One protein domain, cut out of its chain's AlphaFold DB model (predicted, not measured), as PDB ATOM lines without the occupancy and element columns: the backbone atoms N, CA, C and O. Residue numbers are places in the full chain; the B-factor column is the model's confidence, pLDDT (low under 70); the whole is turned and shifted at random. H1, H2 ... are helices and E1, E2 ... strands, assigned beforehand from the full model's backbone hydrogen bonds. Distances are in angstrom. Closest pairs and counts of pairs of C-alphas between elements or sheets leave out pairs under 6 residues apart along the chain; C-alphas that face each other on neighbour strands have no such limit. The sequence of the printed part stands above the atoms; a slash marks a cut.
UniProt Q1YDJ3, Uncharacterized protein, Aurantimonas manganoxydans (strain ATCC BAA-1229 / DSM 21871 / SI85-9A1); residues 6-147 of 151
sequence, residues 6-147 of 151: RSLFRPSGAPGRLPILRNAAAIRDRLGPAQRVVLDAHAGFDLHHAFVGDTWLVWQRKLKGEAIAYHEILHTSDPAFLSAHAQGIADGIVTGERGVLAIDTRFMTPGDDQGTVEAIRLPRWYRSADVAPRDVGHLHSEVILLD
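What this domain is: This is residues 6 to 147 of the 151 residues of an uncharacterized protein of Aurantimonas manganoxydans (strain ATCC BAA-1229 / DSM 21871 / SI85-9A1) (UniProt Q1YDJ3). A strongly twisted sheet of six strands curls round one helix, H4, with the short helix H3 beside it on the same face, in two layers. H1 and H2 form a second small helical part past the edge strand E2, H1 only grazing the sheet, while past E6 the last stretch, residues 125 to 141, makes a long loop that ends in the short helix H5, off the sheet. The printed part has 142 residues with five named helices and six named strands, in the order E1 H1 H2 E2 E3 E4 H3 H4 E5 E6 H5. The sheet runs E2 E3 E4 E5 E1 E6 and is mixed: E4 and E5 are parallel, the other neighbours antiparallel. The class is mixed, helices and strands; the whole is compact, with a radius of gyration of the C-alphas of 14.7 A, and rounded, spanning 36 by 36 by 31 A.

How they stand to each other: E1, residues 6 to 9, is an inner strand between E5, residues 100 to 104, and E6, residues 116 to 124. It is antiparallel to both: N 7 and O 103 are 2.8 A apart, and N 6 and O 118 are 2.9 A apart, each within hydrogen-bond range. H1, residues 24 to 30, only grazes the sheet; its closest C-alpha pair with E2, residues 48 to 52, is Ile 27 and Phe 51, 6.9 A. H2, residues 33 to 41, is not on the sheet; it is close to H1 but not clearly touching, at a shallow tilt of 20 degrees, opposite ways, and the closest C-alphas, of Arg 28 and Arg 36, are 6.5 A apart. E2, E3, residues 55 to 64, and E4, residues 68 to 76, form a meander, each strand the antiparallel neighbour of the one before, in two hairpins. N 50 and O 57 are 3.1 A apart, and N 62 and O 70 are 2.9 A apart. E4 and E5 are parallel at 39 degrees, with N 71 and O 100 at 2.8 A. Between them in the chain come H3, residues 79 to 84, and H4, residues 86 to 93, a strand-helix-strand unit, two parallel neighbour strands with helices between, whose crossover is right-handed. H3 lies over none of the strands, at a height over the sheet of 6.4 A. The sheet curls round H4, where the closest C-alphas of H4 and E5, those of Ala 90 and Leu 101, are 5.3 A apart. H3 and H4 are close but not clearly touching, about perpendicular at 82 degrees; the C-alphas of Leu 82 and Ile 89, their closest, are 7.7 A apart. H5, residues 142 to 145, is not on the sheet. Every O i to N i+4 pair is within hydrogen-bond range in H1, H2, H3 and H4; H5 is too short for such a pair.

Where its parts are: E1 begins at C-alpha 6, (-30.865, 23.949, 2.166). H1 is 10.1 A long, H2 12.5 A, H4 10.4 A and H3 8.6 A. E3, the longest strand by residues, is 26.6 A long, from C-alpha 55 at (-34.116, 4.575, 3.726); E4 is 22.6 A. E2 is 12.3 A, E5 12.8 A and E1 9.9 A. E6, 19.9 A, bends by 80 degrees at residue 121. H5, 4.9 A long, ends at C-alpha 145, (-16.455, 14.796, 15.049).

The domain as a whole: The two C-alphas farthest apart, those of Ala 14 and Ala 129, are 42.9 A apart. The printed part, residues 6 to 147, has no cut. The links E1 to H1, E5 to E6 and E6 to H5 are long; in the first, residues 20 to 21 pair antiparallel with residues 51 to 52 of E2. The mean pLDDT of the printed part is 91.4, and residues 142 and 147 are under 70.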
ATOM      1  N   ARG A   6     -30.123  25.015   1.492       95.69
ATOM      2  CA  ARG A   6     -30.865  23.949   2.166       95.69
ATOM      3  C   ARG A   6     -32.352  24.100   1.894       95.69
ATOM      4  O   ARG A   6     -32.871  25.213   1.930       95.69
ATOM      5  N   SER A   7     -33.027  22.983   1.698       98.00
ATOM      6  CA  SER A   7     -34.479  22.877   1.687       98.00
ATOM      7  C   SER A   7     -34.994  22.678   3.108       98.00
ATOM      8  O   SER A   7     -34.498  21.823   3.848       98.00
ATOM      9  N   LEU A   8     -35.978  23.485   3.500       98.00
ATOM     10  CA  LEU A   8     -36.601  23.458   4.817       98.00
ATOM     11  C   LEU A   8     -38.047  22.987   4.734       98.00
ATOM     12  O   LEU A   8     -38.855  23.563   4.001       98.00
ATOM     13  N   PHE A   9     -38.378  22.021   5.585       97.94
ATOM     14  CA  PHE A   9     -39.729  21.490   5.737       97.94
ATOM     15  C   PHE A   9     -40.157  21.617   7.197       97.94
ATOM     16  O   PHE A   9     -39.493  21.114   8.109       97.94
ATOM     17  N   ARG A  10     -41.260  22.329   7.431       97.06
ATOM     18  CA  ARG A  10     -41.913  22.396   8.746       97.06
ATOM     19  C   ARG A  10     -42.931  21.270   8.838       97.06
ATOM     20  O   ARG A  10     -43.598  21.033   7.836       97.06
ATOM     21  N   PRO A  11     -43.100  20.622  10.002       95.94
ATOM     22  CA  PRO A  11     -44.196  19.685  10.189       95.94
ATOM     23  C   PRO A  11     -45.527  20.326   9.797       95.94
ATOM     24  O   PRO A  11     -45.845  21.432  10.235       95.94
ATOM     25  N   SER A  12     -46.299  19.627   8.976       92.75
ATOM     26  CA  SER A  12     -47.609  20.064   8.493       92.75
ATOM     27  C   SER A  12     -48.680  20.032   9.592       92.75
ATOM     28  O   SER A  12     -49.770  20.574   9.419       92.75
ATOM     29  N   GLY A  13     -48.385  19.372  10.717       84.75
ATOM     30  CA  GLY A  13     -49.339  19.058  11.780       84.75
ATOM     31  C   GLY A  13     -50.145  17.783  11.515       84.75
ATOM     32  O   GLY A  13     -50.834  17.303  12.414       84.75
ATOM     33  N   ALA A  14     -50.041  17.196  10.317       82.62
ATOM     34  CA  ALA A  14     -50.579  15.871  10.050       82.62
ATOM     35  C   ALA A  14     -49.660  14.790  10.647       82.62
ATOM     36  O   ALA A  14     -48.437  14.945  10.639       82.62
ATOM     37  N   PRO A  15     -50.211  13.670  11.148       74.44
ATOM     38  CA  PRO A  15     -49.387  12.551  11.574       74.44
ATOM     39  C   PRO A  15     -48.615  11.984  10.378       74.44
ATOM     40  O   PRO A  15     -49.209  11.652   9.344       74.44
ATOM     41  N   GLY A  16     -47.294  11.854  10.534       76.31
ATOM     42  CA  GLY A  16     -46.428  11.233   9.538       76.31
ATOM     43  C   GLY A  16     -46.924   9.831   9.177       76.31
ATOM     44  O   GLY A  16     -47.178   9.002  10.049       76.31
ATOM     45  N   ARG A  17     -47.089   9.569   7.877       86.94
ATOM     46  CA  ARG A  17     -47.616   8.288   7.362       86.94
ATOM     47  C   ARG A  17     -46.530   7.276   7.011       86.94
ATOM     48  O   ARG A  17     -46.838   6.127   6.709       86.94
ATOM     49  N   LEU A  18     -45.274   7.710   7.008       93.06
ATOM     50  CA  LEU A  18     -44.146   6.849   6.685       93.06
ATOM     51  C   LEU A  18     -43.819   5.964   7.895       93.06
ATOM     52  O   LEU A  18     -43.796   6.467   9.019       93.06
ATOM     53  N   PRO A  19     -43.548   4.663   7.701       94.81
ATOM     54  CA  PRO A  19     -43.082   3.810   8.785       94.81
ATOM     55  C   PRO A  19     -41.686   4.260   9.225       94.81
ATOM     56  O   PRO A  19     -40.798   4.437   8.392       94.81
ATOM     57  N   ILE A  20     -41.492   4.433  10.536       96.00
ATOM     58  CA  ILE A  20     -40.227   4.897  11.120       96.00
ATOM     59  C   ILE A  20     -39.736   3.879  12.149       96.00
ATOM     60  O   ILE A  20     -40.380   3.652  13.172       96.00
ATOM     61  N   LEU A  21     -38.555   3.310  11.913       97.12
ATOM     62  CA  LEU A  21     -37.854   2.452  12.864       97.12
ATOM     63  C   LEU A  21     -36.711   3.230  13.521       97.12
ATOM     64  O   LEU A  21     -35.745   3.593  12.855       97.12
ATOM     65  N   ARG A  22     -36.808   3.438  14.839       95.19
ATOM     66  CA  ARG A  22     -35.806   4.155  15.661       95.19
ATOM     67  C   ARG A  22     -35.009   3.257  16.607       95.19
ATOM     68  O   ARG A  22     -34.071   3.721  17.246       95.19
ATOM     69  N   ASN A  23     -35.405   1.995  16.759       95.25
ATOM     70  CA  ASN A  23     -34.735   1.083  17.679       95.25
ATOM     71  C   ASN A  23     -33.316   0.772  17.172       95.25
ATOM     72  O   ASN A  23     -33.162   0.239  16.078       95.25
ATOM     73  N   ALA A  24     -32.296   1.087  17.973       91.31
ATOM     74  CA  ALA A  24     -30.898   1.001  17.551       91.31
ATOM     75  C   ALA A  24     -30.457  -0.422  17.164       91.31
ATOM     76  O   ALA A  24     -29.751  -0.592  16.172       91.31
ATOM     77  N   ALA A  25     -30.903  -1.443  17.906       93.50
ATOM     78  CA  ALA A  25     -30.578  -2.837  17.603       93.50
ATOM     79  C   ALA A  25     -31.208  -3.266  16.269       93.50
ATOM     80  O   ALA A  25     -30.515  -3.748  15.379       93.50
ATOM     81  N   ALA A  26     -32.493  -2.962  16.080       96.00
ATOM     82  CA  ALA A  26     -33.201  -3.268  14.842       96.00
ATOM     83  C   ALA A  26     -32.662  -2.480  13.629       96.00
ATOM     84  O   ALA A  26     -32.648  -3.001  12.516       96.00
ATOM     85  N   ILE A  27     -32.202  -1.236  13.827       96.38
ATOM     86  CA  ILE A  27     -31.484  -0.475  12.793       96.38
ATOM     87  C   ILE A  27     -30.205  -1.227  12.424       96.38
ATOM     88  O   ILE A  27     -30.009  -1.539  11.253       96.38
ATOM     89  N   ARG A  28     -29.359  -1.564  13.406       95.44
ATOM     90  CA  ARG A  28     -28.096  -2.279  13.178       95.44
ATOM     91  C   ARG A  28     -28.301  -3.581  12.398       95.44
ATOM     92  O   ARG A  28     -27.540  -3.842  11.466       95.44
ATOM     93  N   ASP A  29     -29.325  -4.357  12.745       96.00
ATOM     94  CA  ASP A  29     -29.635  -5.631  12.089       96.00
ATOM     95  C   ASP A  29     -29.964  -5.455  10.603       96.00
ATOM     96  O   ASP A  29     -29.546  -6.276   9.785       96.00
ATOM     97  N   ARG A  30     -30.631  -4.354  10.236       96.12
ATOM     98  CA  ARG A  30     -30.963  -4.019   8.840       96.12
ATOM     99  C   ARG A  30     -29.800  -3.446   8.035       96.12
ATOM    100  O   ARG A  30     -29.799  -3.580   6.815       96.12
ATOM    101  N   LEU A  31     -28.836  -2.789   8.676       96.38
ATOM    102  CA  LEU A  31     -27.710  -2.176   7.968       96.38
ATOM    103  C   LEU A  31     -26.786  -3.233   7.354       96.38
ATOM    104  O   LEU A  31     -26.452  -4.235   7.992       96.38
ATOM    105  N   GLY A  32     -26.305  -2.960   6.140       95.38
ATOM    106  CA  GLY A  32     -25.236  -3.738   5.515       95.38
ATOM    107  C   GLY A  32     -23.873  -3.514   6.196       95.38
ATOM    108  O   GLY A  32     -23.716  -2.563   6.969       95.38
ATOM    109  N   PRO A  33     -22.845  -4.334   5.897       94.38
ATOM    110  CA  PRO A  33     -21.544  -4.257   6.571       94.38
ATOM    111  C   PRO A  33     -20.897  -2.863   6.547       94.38
ATOM    112  O   PRO A  33     -20.468  -2.373   7.587       94.38
ATOM    113  N   ALA A  34     -20.889  -2.185   5.393       89.94
ATOM    114  CA  ALA A  34     -20.308  -0.845   5.267       89.94
ATOM    115  C   ALA A  34     -21.068   0.212   6.090       89.94
ATOM    116  O   ALA A  34     -20.464   1.068   6.729       89.94
ATOM    117  N   GLN A  35     -22.398   0.125   6.130       93.25
ATOM    118  CA  GLN A  35     -23.223   1.042   6.917       93.25
ATOM    119  C   GLN A  35     -23.053   0.815   8.424       93.25
ATOM    120  O   GLN A  35     -23.078   1.774   9.189       93.25
ATOM    121  N   ARG A  36     -22.832  -0.433   8.861       94.75
ATOM    122  CA  ARG A  36     -22.524  -0.738  10.269       94.75
ATOM    123  C   ARG A  36     -21.209  -0.111  10.714       94.75
ATOM    124  O   ARG A  36     -21.163   0.410  11.818       94.75
ATOM    125  N   VAL A  37     -20.189  -0.085   9.849       91.19
ATOM    126  CA  VAL A  37     -18.931   0.631  10.130       91.19
ATOM    127  C   VAL A  37     -19.203   2.115  10.369       91.19
ATOM    128  O   VAL A  37     -18.703   2.675  11.339       91.19
ATOM    129  N   VAL A  38     -20.037   2.739   9.532       89.25
ATOM    130  CA  VAL A  38     -20.437   4.139   9.725       89.25
ATOM    131  C   VAL A  38     -21.207   4.308  11.035       89.25
ATOM    132  O   VAL A  38     -20.886   5.207  11.799       89.25
ATOM    133  N   LEU A  39     -22.187   3.453  11.334       92.31
ATOM    134  CA  LEU A  39     -22.929   3.513  12.597       92.31
ATOM    135  C   LEU A  39     -21.989   3.413  13.813       92.31
ATOM    136  O   LEU A  39     -22.087   4.227  14.727       92.31
ATOM    137  N   ASP A  40     -21.066   2.452  13.802       91.19
ATOM    138  CA  ASP A  40     -20.126   2.200  14.899       91.19
ATOM    139  C   ASP A  40     -19.125   3.343  15.080       91.19
ATOM    140  O   ASP A  40     -18.834   3.732  16.209       91.19
ATOM    141  N   ALA A  41     -18.645   3.931  13.981       88.12
ATOM    142  CA  ALA A  41     -17.718   5.061  14.011       88.12
ATOM    143  C   ALA A  41     -18.314   6.331  14.645       88.12
ATOM    144  O   ALA A  41     -17.562   7.197  15.082       88.12
ATOM    145  N   HIS A  42     -19.644   6.440  14.703       89.56
ATOM    146  CA  HIS A  42     -20.342   7.591  15.285       89.56
ATOM    147  C   HIS A  42     -21.042   7.248  16.608       89.56
ATOM    148  O   HIS A  42     -21.839   8.040  17.116       89.56
ATOM    149  N   ALA A  43     -20.755   6.075  17.182       87.38
ATOM    150  CA  ALA A  43     -21.288   5.691  18.480       87.38
ATOM    151  C   ALA A  43     -20.847   6.695  19.560       87.38
ATOM    152  O   ALA A  43     -19.659   6.942  19.755       87.38
ATOM    153  N   GLY A  44     -21.818   7.262  20.280       85.31
ATOM    154  CA  GLY A  44     -21.574   8.246  21.339       85.31
ATOM    155  C   GLY A  44     -21.650   9.710  20.898       85.31
ATOM    156  O   GLY A  44     -21.626  10.583  21.762       85.31
ATOM    157  N   PHE A  45     -21.800   9.998  19.601       88.44
ATOM    158  CA  PHE A  45     -22.151  11.343  19.137       88.44
ATOM    159  C   PHE A  45     -23.655  11.611  19.270       88.44
ATOM    160  O   PHE A  45     -24.464  10.682  19.252       88.44
ATOM    161  N   ASP A  46     -24.035  12.890  19.362       89.25
ATOM    162  CA  ASP A  46     -25.438  13.341  19.378       89.25
ATOM    163  C   ASP A  46     -26.050  13.305  17.965       89.25
ATOM    164  O   ASP A  46     -26.447  14.316  17.379       89.25
ATOM    165  N   LEU A  47     -26.048  12.104  17.383       93.12
ATOM    166  CA  LEU A  47     -26.642  11.795  16.093       93.12
ATOM    167  C   LEU A  47     -27.861  10.907  16.286       93.12
ATOM    168  O   LEU A  47     -27.879   9.948  17.058       93.12
ATOM    169  N   HIS A  48     -28.889  11.209  15.516       95.56
ATOM    170  CA  HIS A  48     -30.090  10.409  15.459       95.56
ATOM    171  C   HIS A  48     -30.072   9.535  14.213       95.56
ATOM    172  O   HIS A  48     -29.704   9.980  13.125       95.56
ATOM    173  N   HIS A  49     -30.540   8.301  14.376       96.50
ATOM    174  CA  HIS A  49     -30.638   7.319  13.307       96.50
ATOM    175  C   HIS A  49     -32.070   6.804  13.209       96.50
ATOM    176  O   HIS A  49     -32.725   6.550  14.225       96.50
ATOM    177  N   ALA A  50     -32.553   6.619  11.986       97.31
ATOM    178  CA  ALA A  50     -33.806   5.925  11.734       97.31
ATOM    179  C   ALA A  50     -33.806   5.291  10.348       97.31
ATOM    180  O   ALA A  50     -33.166   5.797   9.429       97.31
ATOM    181  N   PHE A  51     -34.578   4.221  10.192       97.88
ATOM    182  CA  PHE A  51     -35.113   3.867   8.881       97.88
ATOM    183  C   PHE A  51     -36.462   4.556   8.699       97.88
ATOM    184  O   PHE A  51     -37.321   4.435   9.575       97.88
ATOM    185  N   VAL A  52     -36.642   5.258   7.583       96.88
ATOM    186  CA  VAL A  52     -37.938   5.779   7.136       96.88
ATOM    187  C   VAL A  52     -38.286   5.085   5.826       96.88
ATOM    188  O   VAL A  52     -37.577   5.253   4.836       96.88
ATOM    189  N   GLY A  53     -39.321   4.242   5.834       93.94
ATOM    190  CA  GLY A  53     -39.417   3.190   4.817       93.94
ATOM    191  C   GLY A  53     -38.189   2.277   4.897       93.94
ATOM    192  O   GLY A  53     -37.845   1.800   5.982       93.94
ATOM    193  N   ASP A  54     -37.501   2.110   3.768       93.75
ATOM    194  CA  ASP A  54     -36.241   1.361   3.665       93.75
ATOM    195  C   ASP A  54     -35.000   2.272   3.614       93.75
ATOM    196  O   ASP A  54     -33.870   1.800   3.486       93.75
ATOM    197  N   THR A  55     -35.190   3.581   3.789       96.50
ATOM    198  CA  THR A  55     -34.116   4.575   3.726       96.50
ATOM    199  C   THR A  55     -33.521   4.818   5.102       96.50
ATOM    200  O   THR A  55     -34.212   5.278   6.015       96.50
ATOM    201  N   TRP A  56     -32.226   4.548   5.259       97.44
ATOM    202  CA  TRP A  56     -31.490   4.892   6.470       97.44
ATOM    203  C   TRP A  56     -31.116   6.370   6.450       97.44
ATOM    204  O   TRP A  56     -30.389   6.824   5.567       97.44
ATOM    205  N   LEU A  57     -31.599   7.109   7.446       97.25
ATOM    206  CA  LEU A  57     -31.292   8.515   7.656       97.25
ATOM    207  C   LEU A  57     -30.439   8.688   8.908       97.25
ATOM    208  O   LEU A  57     -30.695   8.065   9.945       97.25
ATOM    209  N   VAL A  58     -29.474   9.599   8.810       96.75
ATOM    210  CA  VAL A  58     -28.725  10.121   9.954       96.75
ATOM    211  C   VAL A  58     -28.858  11.630   9.968       96.75
ATOM    212  O   VAL A  58     -28.611  12.289   8.955       96.75
ATOM    213  N   TRP A  59     -29.249  12.184  11.109       96.06
ATOM    214  CA  TRP A  59     -29.387  13.625  11.278       96.06
ATOM    215  C   TRP A  59     -28.909  14.066  12.649       96.06
ATOM    216  O   TRP A  59     -28.904  13.293  13.604       96.06
ATOM    217  N   GLN A  60     -28.554  15.338  12.749       94.62
ATOM    218  CA  GLN A  60     -28.299  15.993  14.026       94.62
ATOM    219  C   GLN A  60     -29.398  17.005  14.323       94.62
ATOM    220  O   GLN A  60     -29.989  17.582  13.405       94.62
ATOM    221  N   ARG A  61     -29.651  17.267  15.605       94.06
ATOM    222  CA  ARG A  61     -30.532  18.353  16.032       94.06
ATOM    223  C   ARG A  61     -29.696  19.520  16.546       94.06
ATOM    224  O   ARG A  61     -28.993  19.396  17.541       94.06
ATOM    225  N   LYS A  62     -29.802  20.688  15.911       89.69
ATOM    226  CA  LYS A  62     -29.112  21.915  16.344       89.69
ATOM    227  C   LYS A  62     -30.106  23.070  16.473       89.69
ATOM    228  O   LYS A  62     -30.968  23.262  15.618       89.69
ATOM    229  N   LEU A  63     -29.985  23.855  17.543       90.31
ATOM    230  CA  LEU A  63     -30.755  25.093  17.709       90.31
ATOM    231  C   LEU A  63     -30.076  26.238  16.954       90.31
ATOM    232  O   LEU A  63     -28.867  26.436  17.099       90.31
ATOM    233  N   LYS A  64     -30.850  27.002  16.177       86.12
ATOM    234  CA  LYS A  64     -30.369  28.162  15.412       86.12
ATOM    235  C   LYS A  64     -31.253  29.385  15.622       86.12
ATOM    236  O   LYS A  64     -32.463  29.248  15.794       86.12
ATOM    237  N   GLY A  65     -30.639  30.571  15.556       83.69
ATOM    238  CA  GLY A  65     -31.330  31.860  15.629       83.69
ATOM    239  C   GLY A  65     -32.259  31.950  16.841       83.69
ATOM    240  O   GLY A  65     -31.829  31.745  17.974       83.69
ATOM    241  N   GLU A  66     -33.544  32.188  16.581       84.56
ATOM    242  CA  GLU A  66     -34.636  32.255  17.564       84.56
ATOM    243  C   GLU A  66     -35.020  30.884  18.167       84.56
ATOM    244  O   GLU A  66     -36.199  30.539  18.265       84.56
ATOM    245  N   ALA A  67     -34.028  30.072  18.533       86.75
ATOM    246  CA  ALA A  67     -34.202  28.726  19.081       86.75
ATOM    247  C   ALA A  67     -34.997  27.762  18.172       86.75
ATOM    248  O   ALA A  67     -35.686  26.857  18.646       86.75
ATOM    249  N   ILE A  68     -34.869  27.912  16.851       92.00
ATOM    250  CA  ILE A  68     -35.456  26.989  15.875       92.00
ATOM    251  C   ILE A  68     -34.652  25.685  15.898       92.00
ATOM    252  O   ILE A  68     -33.430  25.705  15.741       92.00
ATOM    253  N   ALA A  69     -35.325  24.547  16.094       95.25
ATOM    254  CA  ALA A  69     -34.691  23.230  16.131       95.25
ATOM    255  C   ALA A  69     -34.534  22.650  14.719       95.25
ATOM    256  O   ALA A  69     -35.449  22.027  14.180       95.25
ATOM    257  N   TYR A  70     -33.355  22.840  14.131       96.06
ATOM    258  CA  TYR A  70     -32.995  22.259  12.843       96.06
ATOM    259  C   TYR A  70     -32.631  20.787  13.029       96.06
ATOM    260  O   TYR A  70     -31.714  20.468  13.781       96.06
ATOM    261  N   HIS A  71     -33.341  19.907  12.328       97.38
ATOM    262  CA  HIS A  71     -33.023  18.491  12.178       97.38
ATOM    263  C   HIS A  71     -32.301  18.356  10.838       97.38
ATOM    264  O   HIS A  71     -32.936  18.299   9.787       97.38
ATOM    265  N   GLU A  72     -30.975  18.444  10.864       95.38
ATOM    266  CA  GLU A  72     -30.147  18.525   9.659       95.38
ATOM    267  C   GLU A  72     -29.766  17.127   9.184       95.38
ATOM    268  O   GLU A  72     -29.041  16.423   9.890       95.38
ATOM    269  N   ILE A  73     -30.232  16.728   7.997       96.38
ATOM    270  CA  ILE A  73     -29.848  15.450   7.389       96.38
ATOM    271  C   ILE A  73     -28.361  15.490   7.025       96.38
ATOM    272  O   ILE A  73     -27.925  16.312   6.220       96.38
ATOM    273  N   LEU A  74     -27.593  14.568   7.602       93.56
ATOM    274  CA  LEU A  74     -26.158  14.403   7.355       93.56
ATOM    275  C   LEU A  74     -25.868  13.244   6.396       93.56
ATOM    276  O   LEU A  74     -24.838  13.235   5.719       93.56
ATOM    277  N   HIS A  75     -26.763  12.256   6.366       94.00
ATOM    278  CA  HIS A  75     -26.667  11.086   5.505       94.00
ATOM    279  C   HIS A  75     -28.049  10.531   5.168       94.00
ATOM    280  O   HIS A  75     -28.955  10.522   6.005       94.00
ATOM    281  N   THR A  76     -28.157  10.012   3.950       95.19
ATOM    282  CA  THR A  76     -29.253   9.169   3.484       95.19
ATOM    283  C   THR A  76     -28.681   8.026   2.654       95.19
ATOM    284  O   THR A  76     -27.736   8.236   1.890       95.19
ATOM    285  N   SER A  77     -29.248   6.828   2.784       95.19
ATOM    286  CA  SER A  77     -28.936   5.713   1.884       95.19
ATOM    287  C   SER A  77     -29.656   5.805   0.535       95.19
ATOM    288  O   SER A  77     -29.252   5.126  -0.403       95.19
ATOM    289  N   ASP A  78     -30.711   6.620   0.438       95.69
ATOM    290  CA  ASP A  78     -31.498   6.837  -0.779       95.69
ATOM    291  C   ASP A  78     -31.912   8.324  -0.878       95.69
ATOM    292  O   ASP A  78     -32.874   8.765  -0.233       95.69
ATOM    293  N   PRO A  79     -31.160   9.142  -1.640       95.31
ATOM    294  CA  PRO A  79     -31.493  10.549  -1.856       95.31
ATOM    295  C   PRO A  79     -32.803  10.758  -2.623       95.31
ATOM    296  O   PRO A  79     -33.505  11.733  -2.363       95.31
ATOM    297  N   ALA A  80     -33.156   9.853  -3.542       96.44
ATOM    298  CA  ALA A  80     -34.373   9.987  -4.336       96.44
ATOM    299  C   ALA A  80     -35.611   9.811  -3.449       96.44
ATOM    300  O   ALA A  80     -36.517  10.642  -3.492       96.44
ATOM    301  N   PHE A  81     -35.605   8.798  -2.576       97.69
ATOM    302  CA  PHE A  81     -36.655   8.620  -1.574       97.69
ATOM    303  C   PHE A  81     -36.730   9.808  -0.606       97.69
ATOM    304  O   PHE A  81     -37.822  10.296  -0.314       97.69
ATOM    305  N   LEU A  82     -35.581  10.289  -0.112       97.88
ATOM    306  CA  LEU A  82     -35.533  11.453   0.777       97.88
ATOM    307  C   LEU A  82     -36.201  12.676   0.137       97.88
ATOM    308  O   LEU A  82     -37.030  13.314   0.782       97.88
ATOM    309  N   SER A  83     -35.860  12.979  -1.116       98.06
ATOM    310  CA  SER A  83     -36.421  14.107  -1.864       98.06
ATOM    311  C   SER A  83     -37.933  13.964  -2.065       98.06
ATOM    312  O   SER A  83     -38.694  14.841  -1.657       98.06
ATOM    313  N   ALA A  84     -38.382  12.818  -2.584       98.00
ATOM    314  CA  ALA A  84     -39.790  12.567  -2.891       98.00
ATOM    315  C   ALA A  84     -40.704  12.583  -1.649       98.00
ATOM    316  O   ALA A  84     -41.912  12.805  -1.754       98.00
ATOM    317  N   HIS A  85     -40.143  12.339  -0.460       97.75
ATOM    318  CA  HIS A  85     -40.892  12.204   0.787       97.75
ATOM    319  C   HIS A  85     -40.507  13.219   1.869       97.75
ATOM    320  O   HIS A  85     -40.898  13.046   3.026       97.75
ATOM    321  N   ALA A  86     -39.794  14.293   1.519       98.00
ATOM    322  CA  ALA A  86     -39.213  15.233   2.478       98.00
ATOM    323  C   ALA A  86     -40.221  15.782   3.506       98.00
ATOM    324  O   ALA A  86     -39.956  15.746   4.710       98.00
ATOM    325  N   GLN A  87     -41.415  16.199   3.069       97.69
ATOM    326  CA  GLN A  87     -42.467  16.679   3.975       97.69
ATOM    327  C   GLN A  87     -42.984  15.577   4.919       97.69
ATOM    328  O   GLN A  87     -43.119  15.800   6.119       97.69
ATOM    329  N   GLY A  88     -43.223  14.366   4.408       96.88
ATOM    330  CA  GLY A  88     -43.677  13.239   5.232       96.88
ATOM    331  C   GLY A  88     -42.617  12.768   6.233       96.88
ATOM    332  O   GLY A  88     -42.952  12.324   7.331       96.88
ATOM    333  N   ILE A  89     -41.335  12.900   5.878       97.62
ATOM    334  CA  ILE A  89     -40.211  12.681   6.791       97.62
ATOM    335  C   ILE A  89     -40.220  13.762   7.874       97.62
ATOM    336  O   ILE A  89     -40.129  13.427   9.056       97.62
ATOM    337  N   ALA A  90     -40.388  15.038   7.503       97.62
ATOM    338  CA  ALA A  90     -40.460  16.143   8.457       97.62
ATOM    339  C   ALA A  90     -41.580  15.931   9.486       97.62
ATOM    340  O   ALA A  90     -41.329  16.033  10.685       97.62
ATOM    341  N   ASP A  91     -42.765  15.525   9.027       96.31
ATOM    342  CA  ASP A  91     -43.929  15.222   9.870       96.31
ATOM    343  C   ASP A  91     -43.674  14.089  10.881       96.31
ATOM    344  O   ASP A  91     -44.328  14.020  11.920       96.31
ATOM    345  N   GLY A  92     -42.736  13.181  10.589       94.81
ATOM    346  CA  GLY A  92     -42.448  12.020  11.430       94.81
ATOM    347  C   GLY A  92     -41.182  12.117  12.289       94.81
ATOM    348  O   GLY A  92     -41.080  11.413  13.302       94.81
ATOM    349  N   ILE A  93     -40.192  12.937  11.904       94.56
ATOM    350  CA  ILE A  93     -38.907  13.000  12.622       94.56
ATOM    351  C   ILE A  93     -38.590  14.303  13.325       94.56
ATOM    352  O   ILE A  93     -37.759  14.290  14.237       94.56
ATOM    353  N   VAL A  94     -39.228  15.399  12.933       96.00
ATOM    354  CA  VAL A  94     -38.959  16.703  13.529       96.00
ATOM    355  C   VAL A  94     -39.647  16.799  14.883       96.00
ATOM    356  O   VAL A  94     -40.816  16.463  15.046       96.00
ATOM    357  N   THR A  95     -38.901  17.291  15.866       92.25
ATOM    358  CA  THR A  95     -39.386  17.516  17.230       92.25
ATOM    359  C   THR A  95     -39.202  18.971  17.659       92.25
ATOM    360  O   THR A  95     -38.304  19.677  17.196       92.25
ATOM    361  N   GLY A  96     -40.031  19.416  18.602       89.00
ATOM    362  CA  GLY A  96     -40.050  20.795  19.086       89.00
ATOM    363  C   GLY A  96     -41.013  21.680  18.295       89.00
ATOM    364  O   GLY A  96     -41.175  21.531  17.089       89.00
ATOM    365  N   GLU A  97     -41.636  22.622  18.997       87.31
ATOM    366  CA  GLU A  97     -42.738  23.456  18.495       87.31
ATOM    367  C   GLU A  97     -42.384  24.247  17.227       87.31
ATOM    368  O   GLU A  97     -43.195  24.380  16.317       87.31
ATOM    369  N   ARG A  98     -41.137  24.725  17.138       92.25
ATOM    370  CA  ARG A  98     -40.607  25.461  15.979       92.25
ATOM    371  C   ARG A  98     -39.632  24.625  15.146       92.25
ATOM    372  O   ARG A  98     -38.769  25.188  14.481       92.25
ATOM    373  N   GLY A  99     -39.681  23.298  15.243       96.19
ATOM    374  CA  GLY A  99     -38.735  22.420  14.561       96.19
ATOM    375  C   GLY A  99     -38.850  22.480  13.036       96.19
ATOM    376  O   GLY A  99     -39.933  22.672  12.484       96.19
ATOM    377  N   VAL A 100     -37.724  22.283  12.350       97.50
ATOM    378  CA  VAL A 100     -37.668  22.132  10.889       97.50
ATOM    379  C   VAL A 100     -36.784  20.949  10.518       97.50
ATOM    380  O   VAL A 100     -35.768  20.705  11.172       97.50
ATOM    381  N   LEU A 101     -37.147  20.238   9.455       98.06
ATOM    382  CA  LEU A 101     -36.239  19.355   8.737       98.06
ATOM    383  C   LEU A 101     -35.422  20.216   7.778       98.06
ATOM    384  O   LEU A 101     -35.993  21.011   7.034       98.06
ATOM    385  N   ALA A 102     -34.104  20.062   7.802       97.25
ATOM    386  CA  ALA A 102     -33.205  20.744   6.887       97.25
ATOM    387  C   ALA A 102     -32.439  19.711   6.063       97.25
ATOM    388  O   ALA A 102     -31.713  18.881   6.611       97.25
ATOM    389  N   ILE A 103     -32.603  19.789   4.748       96.94
ATOM    390  CA  ILE A 103     -31.965  18.906   3.778       96.94
ATOM    391  C   ILE A 103     -31.064  19.762   2.899       96.94
ATOM    392  O   ILE A 103     -31.486  20.799   2.397       96.94
ATOM    393  N   ASP A 104     -29.818  19.352   2.724       95.00
ATOM    394  CA  ASP A 104     -28.934  19.958   1.732       95.00
ATOM    395  C   ASP A 104     -29.531  19.795   0.327       95.00
ATOM    396  O   ASP A 104     -29.901  18.682  -0.060       95.00
ATOM    397  N   THR A 105     -29.627  20.879  -0.445       95.19
ATOM    398  CA  THR A 105     -30.262  20.860  -1.775       95.19
ATOM    399  C   THR A 105     -29.587  19.886  -2.743       95.19
ATOM    400  O   THR A 105     -30.236  19.408  -3.670       95.19
ATOM    401  N   ARG A 106     -28.334  19.474  -2.501       92.94
ATOM    402  CA  ARG A 106     -27.657  18.426  -3.290       92.94
ATOM    403  C   ARG A 106     -28.357  17.058  -3.242       92.94
ATOM    404  O   ARG A 106     -28.177  16.242  -4.158       92.94
ATOM    405  N   PHE A 107     -29.112  16.796  -2.172       94.62
ATOM    406  CA  PHE A 107     -29.917  15.587  -2.004       94.62
ATOM    407  C   PHE A 107     -31.302  15.705  -2.640       94.62
ATOM    408  O   PHE A 107     -31.976  14.689  -2.777       94.62
ATOM    409  N   MET A 108     -31.717  16.906  -3.042       96.81
ATOM    410  CA  MET A 108     -33.026  17.133  -3.638       96.81
ATOM    411  C   MET A 108     -33.000  16.816  -5.138       96.81
ATOM    412  O   MET A 108     -32.050  17.143  -5.857       96.81
ATOM    413  N   THR A 109     -34.051  16.159  -5.616       96.69
ATOM    414  CA  THR A 109     -34.260  15.837  -7.028       96.69
ATOM    415  C   THR A 109     -35.063  16.964  -7.684       96.69
ATOM    416  O   THR A 109     -36.085  17.385  -7.136       96.69
ATOM    417  N   PRO A 110     -34.645  17.476  -8.858       95.31
ATOM    418  CA  PRO A 110     -35.429  18.461  -9.598       95.31
ATOM    419  C   PRO A 110     -36.827  17.932  -9.948       95.31
ATOM    420  O   PRO A 110     -36.954  16.841 -10.498       95.31
ATOM    421  N   GLY A 111     -37.861  18.730  -9.675       96.12
ATOM    422  CA  GLY A 111     -39.266  18.379  -9.923       96.12
ATOM    423  C   GLY A 111     -40.033  17.929  -8.677       96.12
ATOM    424  O   GLY A 111     -41.258  18.038  -8.671       96.12
ATOM    425  N   ASP A 112     -39.333  17.516  -7.617       97.81
ATOM    426  CA  ASP A 112     -39.945  17.265  -6.308       97.81
ATOM    427  C   ASP A 112     -40.212  18.580  -5.558       97.81
ATOM    428  O   ASP A 112     -39.677  19.641  -5.906       97.81
ATOM    429  N   ASP A 113     -41.005  18.512  -4.487       97.50
ATOM    430  CA  ASP A 113     -41.185  19.637  -3.569       97.50
ATOM    431  C   ASP A 113     -39.847  20.018  -2.914       97.50
ATOM    432  O   ASP A 113     -39.201  19.212  -2.248       97.50
ATOM    433  N   GLN A 114     -39.433  21.269  -3.108       97.88
ATOM    434  CA  GLN A 114     -38.178  21.803  -2.579       97.88
ATOM    435  C   GLN A 114     -38.344  22.453  -1.199       97.88
ATOM    436  O   GLN A 114     -37.349  22.898  -0.617       97.88
ATOM    437  N   GLY A 115     -39.572  22.544  -0.675       97.38
ATOM    438  CA  GLY A 115     -39.874  23.259   0.557       97.38
ATOM    439  C   GLY A 115     -39.479  24.738   0.477       97.38
ATOM    440  O   GLY A 115     -39.491  25.365  -0.583       97.38
ATOM    441  N   THR A 116     -39.102  25.322   1.616       97.62
ATOM    442  CA  THR A 116     -38.490  26.661   1.627       97.62
ATOM    443  C   THR A 116     -36.983  26.537   1.450       97.62
ATOM    444  O   THR A 116     -36.313  25.992   2.324       97.62
ATOM    445  N   VAL A 117     -36.441  27.068   0.355       97.31
ATOM    446  CA  VAL A 117     -34.992  27.066   0.118       97.31
ATOM    447  C   VAL A 117     -34.343  28.281   0.785       97.31
ATOM    448  O   VAL A 117     -34.748  29.420   0.558       97.31
ATOM    449  N   GLU A 118     -33.319  28.039   1.602       94.88
ATOM    450  CA  GLU A 118     -32.517  29.056   2.288       94.88
ATOM    451  C   GLU A 118     -31.046  28.933   1.869       94.88
ATOM    452  O   GLU A 118     -30.515  27.824   1.788       94.88
ATOM    453  N   ALA A 119     -30.363  30.059   1.649       94.00
ATOM    454  CA  ALA A 119     -28.918  30.074   1.437       94.00
ATOM    455  C   ALA A 119     -28.162  29.772   2.743       94.00
ATOM    456  O   ALA A 119     -28.468  30.307   3.808       94.00
ATOM    457  N   ILE A 120     -27.125  28.943   2.668       88.44
ATOM    458  CA  ILE A 120     -26.224  28.677   3.787       88.44
ATOM    459  C   ILE A 120     -25.231  29.834   3.884       88.44
ATOM    460  O   ILE A 120     -24.486  30.108   2.949       88.44
ATOM    461  N   ARG A 121     -25.188  30.493   5.049       83.88
ATOM    462  CA  ARG A 121     -24.323  31.662   5.290       83.88
ATOM    463  C   ARG A 121     -22.843  31.401   5.002       83.88
ATOM    464  O   ARG A 121     -22.151  32.286   4.511       83.88
ATOM    465  N   LEU A 122     -22.372  30.205   5.344       82.44
ATOM    466  CA  LEU A 122     -21.007  29.747   5.114       82.44
ATOM    467  C   LEU A 122     -21.056  28.497   4.233       82.44
ATOM    468  O   LEU A 122     -21.185  27.394   4.773       82.44
ATOM    469  N   PRO A 123     -21.020  28.658   2.901       83.56
ATOM    470  CA  PRO A 123     -21.077  27.527   1.996       83.56
ATOM    471  C   PRO A 123     -19.788  26.706   2.092       83.56
ATOM    472  O   PRO A 123     -18.688  27.262   2.209       83.56
ATOM    473  N   ARG A 124     -19.899  25.378   2.032       83.62
ATOM    474  CA  ARG A 124     -18.729  24.499   2.010       83.62
ATOM    475  C   ARG A 124     -18.269  24.267   0.585       83.62
ATOM    476  O   ARG A 124     -19.051  24.030  -0.336       83.62
ATOM    477  N   TRP A 125     -16.958  24.266   0.414       83.81
ATOM    478  CA  TRP A 125     -16.319  23.918  -0.843       83.81
ATOM    479  C   TRP A 125     -15.829  22.477  -0.779       83.81
ATOM    480  O   TRP A 125     -15.323  22.032   0.247       83.81
ATOM    481  N   TYR A 126     -15.953  21.756  -1.888       85.00
ATOM    482  CA  TYR A 126     -15.279  20.475  -2.070       85.00
ATOM    483  C   TYR A 126     -14.431  20.533  -3.334       85.00
ATOM    484  O   TYR A 126     -14.700  21.317  -4.250       85.00
ATOM    485  N   ARG A 127     -13.418  19.673  -3.379       85.81
ATOM    486  CA  ARG A 127     -12.606  19.436  -4.565       85.81
ATOM    487  C   ARG A 127     -12.351  17.941  -4.677       85.81
ATOM    488  O   ARG A 127     -11.573  17.393  -3.908       85.81
ATOM    489  N   SER A 128     -13.016  17.301  -5.626       85.62
ATOM    490  CA  SER A 128     -12.771  15.911  -5.999       85.62
ATOM    491  C   SER A 128     -13.053  15.748  -7.488       85.62
ATOM    492  O   SER A 128     -14.000  16.353  -7.992       85.62
ATOM    493  N   ALA A 129     -12.217  14.973  -8.178       87.62
ATOM    494  CA  ALA A 129     -12.469  14.563  -9.559       87.62
ATOM    495  C   ALA A 129     -13.315  13.279  -9.626       87.62
ATOM    496  O   ALA A 129     -14.008  13.062 -10.615       87.62
ATOM    497  N   ASP A 130     -13.291  12.474  -8.560       90.69
ATOM    498  CA  ASP A 130     -13.800  11.098  -8.563       90.69
ATOM    499  C   ASP A 130     -15.113  10.935  -7.787       90.69
ATOM    500  O   ASP A 130     -15.791   9.920  -7.911       90.69
ATOM    501  N   VAL A 131     -15.474  11.925  -6.962       85.44
ATOM    502  CA  VAL A 131     -16.644  11.861  -6.074       85.44
ATOM    503  C   VAL A 131     -17.578  13.022  -6.383       85.44
ATOM    504  O   VAL A 131     -17.177  14.189  -6.306       85.44
ATOM    505  N   ALA A 132     -18.830  12.709  -6.722       85.94
ATOM    506  CA  ALA A 132     -19.841  13.728  -6.956       85.94
ATOM    507  C   ALA A 132     -20.187  14.449  -5.638       85.94
ATOM    508  O   ALA A 132     -20.138  13.836  -4.570       85.94
ATOM    509  N   PRO A 133     -20.597  15.733  -5.674       84.38
ATOM    510  CA  PRO A 133     -20.868  16.498  -4.456       84.38
ATOM    511  C   PRO A 133     -21.882  15.818  -3.531       84.38
ATOM    512  O   PRO A 133     -21.735  15.884  -2.317       84.38
ATOM    513  N   ARG A 134     -22.894  15.145  -4.089       83.12
ATOM    514  CA  ARG A 134     -23.927  14.426  -3.323       83.12
ATOM    515  C   ARG A 134     -23.429  13.178  -2.596       83.12
ATOM    516  O   ARG A 134     -24.052  12.779  -1.623       83.12
ATOM    517  N   ASP A 135     -22.305  12.611  -3.021       83.31
ATOM    518  CA  ASP A 135     -21.739  11.394  -2.431       83.31
ATOM    519  C   ASP A 135     -20.743  11.710  -1.300       83.31
ATOM    520  O   ASP A 135     -20.310  10.829  -0.559       83.31
ATOM    521  N   VAL A 136     -20.394  12.989  -1.116       83.38
ATOM    522  CA  VAL A 136     -19.535  13.448  -0.018       83.38
ATOM    523  C   VAL A 136     -20.351  13.509   1.280       83.38
ATOM    524  O   VAL A 136     -21.075  14.471   1.526       83.38
ATOM    525  N   GLY A 137     -20.252  12.500   2.143       78.50
ATOM    526  CA  GLY A 137     -20.984  12.476   3.417       78.50
ATOM    527  C   GLY A 137     -20.484  13.511   4.437       78.50
ATOM    528  O   GLY A 137     -19.282  13.628   4.666       78.50
ATOM    529  N   HIS A 138     -21.399  14.214   5.118       82.12
ATOM    530  CA  HIS A 138     -21.040  15.167   6.187       82.12
ATOM    531  C   HIS A 138     -20.677  14.499   7.517       82.12
ATOM    532  O   HIS A 138     -20.131  15.165   8.397       82.12
ATOM    533  N   LEU A 139     -20.957  13.200   7.660       82.94
ATOM    534  CA  LEU A 139     -20.745  12.441   8.896       82.94
ATOM    535  C   LEU A 139     -19.299  12.518   9.414       82.94
ATOM    536  O   LEU A 139     -19.086  12.678  10.606       82.94
ATOM    537  N   HIS A 140     -18.316  12.535   8.514       78.00
ATOM    538  CA  HIS A 140     -16.894  12.586   8.871       78.00
ATOM    539  C   HIS A 140     -16.316  14.011   8.878       78.00
ATOM    540  O   HIS A 140     -15.100  14.188   8.847       78.00
ATOM    541  N   SER A 141     -17.163  15.045   8.861       76.50
ATOM    542  CA  SER A 141     -16.681  16.425   8.952       76.50
ATOM    543  C   SER A 141     -16.246  16.763  10.379       76.50
ATOM    544  O   SER A 141     -16.873  16.332  11.345       76.50
ATOM    545  N   GLU A 142     -15.199  17.583  10.516       66.75
ATOM    546  CA  GLU A 142     -14.667  18.031  11.815       66.75
ATOM    547  C   GLU A 142     -15.754  18.626  12.724       66.75
ATOM    548  O   GLU A 142     -15.766  18.388  13.925       66.75
ATOM    549  N   VAL A 143     -16.730  19.322  12.132       71.19
ATOM    550  CA  VAL A 143     -17.884  19.905  12.835       71.19
ATOM    551  C   VAL A 143     -18.682  18.846  13.601       71.19
ATOM    552  O   VAL A 143     -19.104  19.100  14.725       71.19
ATOM    553  N   ILE A 144     -18.876  17.666  13.004       73.50
ATOM    554  CA  ILE A 144     -19.571  16.544  13.644       73.50
ATOM    555  C   ILE A 144     -18.644  15.850  14.643       73.50
ATOM    556  O   ILE A 144     -19.044  15.609  15.777       73.50
ATOM    557  N   LEU A 145     -17.400  15.574  14.243       71.88
ATOM    558  CA  LEU A 145     -16.455  14.796  15.049       71.88
ATOM    559  C   LEU A 145     -15.986  15.519  16.323       71.88
ATOM    560  O   LEU A 145     -15.658  14.862  17.306       71.88
ATOM    561  N   LEU A 146     -15.942  16.854  16.312       71.50
ATOM    562  CA  LEU A 146     -15.495  17.676  17.443       71.50
ATOM    563  C   LEU A 146     -16.647  18.388  18.174       71.50
ATOM    564  O   LEU A 146     -16.383  19.237  19.023       71.50
ATOM    565  N   ASP A 147     -17.905  18.088  17.823       67.19
ATOM    566  CA  ASP A 147     -19.115  18.793  18.290       67.19
ATOM    567  C   ASP A 147     -18.981  20.330  18.247       67.19
ATOM    568  O   ASP A 147     -19.389  21.074  19.145       67.19
TER     569      ASP A 147